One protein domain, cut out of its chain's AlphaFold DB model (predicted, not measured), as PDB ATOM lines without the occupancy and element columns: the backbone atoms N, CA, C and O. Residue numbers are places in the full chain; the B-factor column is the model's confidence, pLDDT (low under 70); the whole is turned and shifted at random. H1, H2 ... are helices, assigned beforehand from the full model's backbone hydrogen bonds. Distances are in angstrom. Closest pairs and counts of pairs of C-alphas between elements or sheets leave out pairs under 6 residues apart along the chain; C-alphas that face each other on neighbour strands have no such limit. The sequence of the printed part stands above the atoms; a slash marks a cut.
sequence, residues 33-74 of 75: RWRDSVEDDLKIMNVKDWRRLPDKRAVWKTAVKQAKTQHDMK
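AT A GLANCE: This is residues 33 to 74 of the 75 residues of an uncharacterized protein of Blattella germanica (UniProt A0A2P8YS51). Two helices cross nearly at right angles and come near each other loosely, with H1 passing over the later part of H2. A wide loop, residues 45 to 56, swings from the end of H1 to the far end of H2, where H2 begins. The printed part has 42 residues with two named helices, H1 then H2, and no named strand; the class is all helix. It is compact, with a radius of gyration of the C-alphas of 10.2 A and spans of 29 by 22 by 16 A.

IN THESE COORDINATES: H1, residues 34 to 44, begins at C-alpha 34 (55.558, 69.256, 33.411) and is 15.7 A long. H2, residues 57 to 72, is 22.8 A long and ends at C-alpha 72 (59.031, 58.030, 47.385).

HOW THE PARTS SIT: H1 and H2 are close but not clearly touching; their closest C-alphas, of Asp 41 and Ala 67, are 7.3 A apart. Their lines are about perpendicular, at 89 degrees. In H1 and H2 every O i to N i+4 pair is within hydrogen-bond range.

THE WHOLE: The C-alphas farthest apart, of Asp 55 and Lys 74, are 29.3 A apart. The printed part has no cut. The link from H1 to H2 is long, 12 residues. pLDDT is under 70 at residues 53 to 55 and 73 to 74.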
ATOM      1  N   ARG A  33      58.591  70.535  30.001       77.31
ATOM      2  CA  ARG A  33      57.134  70.497  30.151       77.31
ATOM      3  C   ARG A  33      56.738  69.527  31.258       77.31
ATOM      4  O   ARG A  33      56.890  68.318  31.114       77.31
ATOM      5  N   TRP A  34      56.134  70.056  32.323       79.50
ATOM      6  CA  TRP A  34      55.558  69.256  33.411       79.50
ATOM      7  C   TRP A  34      54.611  68.161  32.893       79.50
ATOM      8  O   TRP A  34      54.654  67.028  33.366       79.50
ATOM      9  N   ARG A  35      53.800  68.473  31.873       79.75
ATOM     10  CA  ARG A  35      52.875  67.516  31.261       79.75
ATOM     11  C   ARG A  35      53.579  66.280  30.699       79.75
ATOM     12  O   ARG A  35      53.087  65.181  30.928       79.75
ATOM     13  N   ASP A  36      54.702  66.451  30.006       79.25
ATOM     14  CA  ASP A  36      55.433  65.330  29.408       79.25
ATOM     15  C   ASP A  36      55.928  64.383  30.500       79.25
ATOM     16  O   ASP A  36      55.874  63.168  30.341       79.25
ATOM     17  N   SER A  37      56.421  64.920  31.619       79.81
ATOM     18  CA  SER A  37      56.844  64.110  32.768       79.81
ATOM     19  C   SER A  37      55.672  63.328  33.365       79.81
ATOM     20  O   SER A  37      55.783  62.120  33.536       79.81
ATOM     21  N   VAL A  38      54.518  63.977  33.556       80.06
ATOM     22  CA  VAL A  38      53.307  63.297  34.046       80.06
ATOM     23  C   VAL A  38      52.820  62.217  33.074       80.06
ATOM     24  O   VAL A  38      52.406  61.149  33.515       80.06
ATOM     25  N   GLU A  39      52.853  62.454  31.759       80.75
ATOM     26  CA  GLU A  39      52.456  61.447  30.765       80.75
ATOM     27  C   GLU A  39      53.370  60.215  30.781       80.75
ATOM     28  O   GLU A  39      52.883  59.101  30.592       80.75
ATOM     29  N   ASP A  40      54.669  60.378  31.027       81.12
ATOM     30  CA  ASP A  40      55.580  59.237  31.127       81.12
ATOM     31  C   ASP A  40      55.438  58.480  32.445       81.12
ATOM     32  O   ASP A  40      55.461  57.251  32.413       81.12
ATOM     33  N   ASP A  41      55.197  59.160  33.567       82.44
ATOM     34  CA  ASP A  41      54.853  58.484  34.825       82.44
ATOM     35  C   ASP A  41      53.599  57.615  34.644       82.44
ATOM     36  O   ASP A  41      53.564  56.451  35.041       82.44
ATOM     37  N   LEU A  42      52.589  58.144  33.947       83.19
ATOM     38  CA  LEU A  42      51.374  57.400  33.616       83.19
ATOM     39  C   LEU A  42      51.649  56.211  32.683       83.19
ATOM     40  O   LEU A  42      51.045  55.154  32.872       83.19
ATOM     41  N   LYS A  43      52.573  56.335  31.716       83.31
ATOM     42  CA  LYS A  43      53.003  55.204  30.871       83.31
ATOM     43  C   LYS A  43      53.717  54.126  31.677       83.31
ATOM     44  O   LYS A  43      53.414  52.952  31.488       83.31
ATOM     45  N   ILE A  44      54.626  54.508  32.576       85.56
ATOM     46  CA  ILE A  44      55.337  53.574  33.467       85.56
ATOM     47  C   ILE A  44      54.334  52.816  34.342       85.56
ATOM     48  O   ILE A  44      54.467  51.615  34.550       85.56
ATOM     49  N   MET A  45      53.284  53.501  34.792       83.38
ATOM     50  CA  MET A  45      52.194  52.907  35.563       83.38
ATOM     51  C   MET A  45      51.146  52.155  34.720       83.38
ATOM     52  O   MET A  45      50.150  51.692  35.271       83.38
ATOM     53  N   ASN A  46      51.331  52.044  33.398       83.56
ATOM     54  CA  ASN A  46      50.390  51.421  32.457       83.56
ATOM     55  C   ASN A  46      48.959  52.009  32.512       83.56
ATOM     56  O   ASN A  46      47.964  51.329  32.252       83.56
ATOM     57  N   VAL A  47      48.843  53.295  32.848       82.06
ATOM     58  CA  VAL A  47      47.570  54.016  32.900       82.06
ATOM     59  C   VAL A  47      47.213  54.506  31.493       82.06
ATOM     60  O   VAL A  47      47.734  55.514  31.010       82.06
ATOM     61  N   LYS A  48      46.309  53.785  30.824       76.56
ATOM     62  CA  LYS A  48      45.782  54.143  29.496       76.56
ATOM     63  C   LYS A  48      44.646  55.163  29.597       76.56
ATOM     64  O   LYS A  48      44.001  55.280  30.634       76.56
ATOM     65  N   ASP A  49      44.414  55.913  28.519       76.56
ATOM     66  CA  ASP A  49      43.308  56.877  28.390       76.56
ATOM     67  C   ASP A  49      43.177  57.869  29.556       76.56
ATOM     68  O   ASP A  49      42.084  58.277  29.954       76.56
ATOM     69  N   TRP A  50      44.314  58.333  30.079       75.31
ATOM     70  CA  TRP A  50      44.382  59.292  31.187       75.31
ATOM     71  C   TRP A  50      43.635  60.606  30.937       75.31
ATOM     72  O   TRP A  50      43.323  61.310  31.892       75.31
ATOM     73  N   ARG A  51      43.312  60.926  29.680       73.56
ATOM     74  CA  ARG A  51      42.468  62.072  29.320       73.56
ATOM     75  C   ARG A  51      40.993  61.877  29.690       73.56
ATOM     76  O   ARG A  51      40.326  62.863  29.960       73.56
ATOM     77  N   ARG A  52      40.507  60.631  29.730       73.69
ATOM     78  CA  ARG A  52      39.125  60.246  30.093       73.69
ATOM     79  C   ARG A  52      39.000  59.774  31.544       73.69
ATOM     80  O   ARG A  52      37.916  59.706  32.110       73.69
ATOM     81  N   LEU A  53      40.124  59.436  32.174       68.50
ATOM     82  CA  LEU A  53      40.174  58.982  33.565       68.50
ATOM     83  C   LEU A  53      39.681  59.984  34.628       68.50
ATOM     84  O   LEU A  53      39.152  59.526  35.641       68.50
ATOM     85  N   PRO A  54      39.829  61.313  34.475       64.81
ATOM     86  CA  PRO A  54      39.450  62.265  35.518       64.81
ATOM     87  C   PRO A  54      37.951  62.357  35.787       64.81
ATOM     88  O   PRO A  54      37.581  62.774  36.891       64.81
ATOM     89  N   ASP A  55      37.126  61.907  34.841       66.25
ATOM     90  CA  ASP A  55      35.680  61.756  35.015       66.25
ATOM     91  C   ASP A  55      35.377  60.672  36.064       66.25
ATOM     92  O   ASP A  55      34.454  60.794  36.869       66.25
ATOM     93  N   LYS A  56      36.247  59.657  36.175       76.88
ATOM     94  CA  LYS A  56      36.207  58.624  37.220       76.88
ATOM     95  C   LYS A  56      37.142  58.987  38.378       76.88
ATOM     96  O   LYS A  56      38.258  58.479  38.508       76.88
ATOM     97  N   ARG A  57      36.655  59.845  39.284       77.25
ATOM     98  CA  ARG A  57      37.410  60.397  40.435       77.25
ATOM     99  C   ARG A  57      38.131  59.340  41.284       77.25
ATOM    100  O   ARG A  57      39.242  59.604  41.743       77.25
ATOM    101  N   ALA A  58      37.522  58.170  41.483       80.75
ATOM    102  CA  ALA A  58      38.113  57.069  42.243       80.75
ATOM    103  C   ALA A  58      39.373  56.509  41.564       80.75
ATOM    104  O   ALA A  58      40.412  56.380  42.207       80.75
ATOM    105  N   VAL A  59      39.312  56.271  40.251       79.56
ATOM    106  CA  VAL A  59      40.433  55.712  39.485       79.56
ATOM    107  C   VAL A  59      41.594  56.704  39.438       79.56
ATOM    108  O   VAL A  59      42.739  56.334  39.697       79.56
ATOM    109  N   TRP A  60      41.297  57.990  39.218       83.44
ATOM    110  CA  TRP A  60      42.315  59.042  39.270       83.44
ATOM    111  C   TRP A  60      42.988  59.141  40.649       83.44
ATOM    112  O   TRP A  60      44.204  59.300  40.737       83.44
ATOM    113  N   LYS A  61      42.221  59.019  41.742       84.44
ATOM    114  CA  LYS A  61      42.766  59.053  43.110       84.44
ATOM    115  C   LYS A  61      43.716  57.879  43.372       84.44
ATOM    116  O   LYS A  61      44.773  58.086  43.965       84.44
ATOM    117  N   THR A  62      43.370  56.680  42.905       85.50
ATOM    118  CA  THR A  62      44.223  55.487  43.028       85.50
ATOM    119  C   THR A  62      45.528  55.646  42.253       85.50
ATOM    120  O   THR A  62      46.592  55.417  42.825       85.50
ATOM    121  N   ALA A  63      45.464  56.123  41.006       82.50
ATOM    122  CA  ALA A  63      46.656  56.379  40.200       82.50
ATOM    123  C   ALA A  63      47.586  57.406  40.872       82.50
ATOM    124  O   ALA A  63      48.780  57.173  41.015       82.50
ATOM    125  N   VAL A  64      47.055  58.516  41.392       83.88
ATOM    126  CA  VAL A  64      47.887  59.506  42.103       83.88
ATOM    127  C   VAL A  64      48.545  58.911  43.354       83.88
ATOM    128  O   VAL A  64      49.704  59.210  43.634       83.88
ATOM    129  N   LYS A  65      47.835  58.057  44.102       86.19
ATOM    130  CA  LYS A  65      48.392  57.399  45.294       86.19
ATOM    131  C   LYS A  65      49.546  56.462  44.925       86.19
ATOM    132  O   LYS A  65      50.597  56.541  45.548       86.19
ATOM    133  N   GLN A  66      49.366  55.637  43.894       84.44
ATOM    134  CA  GLN A  66      50.415  54.752  43.377       84.44
ATOM    135  C   GLN A  66      51.637  55.535  42.878       84.44
ATOM    136  O   GLN A  66      52.763  55.176  43.214       84.44
ATOM    137  N   ALA A  67      51.422  56.631  42.141       82.81
ATOM    138  CA  ALA A  67      52.499  57.490  41.648       82.81
ATOM    139  C   ALA A  67      53.327  58.098  42.790       82.81
ATOM    140  O   ALA A  67      54.554  58.101  42.735       82.81
ATOM    141  N   LYS A  68      52.662  58.572  43.855       83.12
ATOM    142  CA  LYS A  68      53.338  59.126  45.035       83.12
ATOM    143  C   LYS A  68      54.227  58.080  45.716       83.12
ATOM    144  O   LYS A  68      55.378  58.370  46.010       83.12
ATOM    145  N   THR A  69      53.719  56.861  45.898       81.69
ATOM    146  CA  THR A  69      54.493  55.749  46.471       81.69
ATOM    147  C   THR A  69      55.702  55.384  45.603       81.69
ATOM    148  O   THR A  69      56.796  55.231  46.127       81.69
ATOM    149  N   GLN A  70      55.539  55.306  44.279       73.12
ATOM    150  CA  GLN A  70      56.645  55.042  43.344       73.12
ATOM    151  C   GLN A  70      57.731  56.126  43.382       73.12
ATOM    152  O   GLN A  70      58.914  55.812  43.281       73.12
ATOM    153  N   HIS A  71      57.338  57.394  43.517       71.06
ATOM    154  CA  HIS A  71      58.279  58.506  43.630       71.06
ATOM    155  C   HIS A  71      59.051  58.467  44.956       71.06
ATOM    156  O   HIS A  71      60.260  58.672  44.952       71.06
ATOM    157  N   ASP A  72      58.379  58.167  46.073       70.25
ATOM    158  CA  ASP A  72      59.031  58.030  47.385       70.25
ATOM    159  C   ASP A  72      60.010  56.843  47.430       70.25
ATOM    160  O   ASP A  72      61.032  56.928  48.096       70.25
ATOM    161  N   MET A  73      59.750  55.763  46.683       64.50
ATOM    162  CA  MET A  73      60.650  54.600  46.583       64.50
ATOM    163  C   MET A  73      61.875  54.821  45.677       64.50
ATOM    164  O   MET A  73      62.795  54.008  45.695       64.50
ATOM    165  N   LYS A  74      61.883  55.874  44.850       58.03
ATOM    166  CA  LYS A  74      63.001  56.221  43.949       58.03
ATOM    167  C   LYS A  74      63.951  57.273  44.537       58.03
ATOM    168  O   LYS A  74      64.859  57.710  43.831       58.03
TER     169      LYS A  74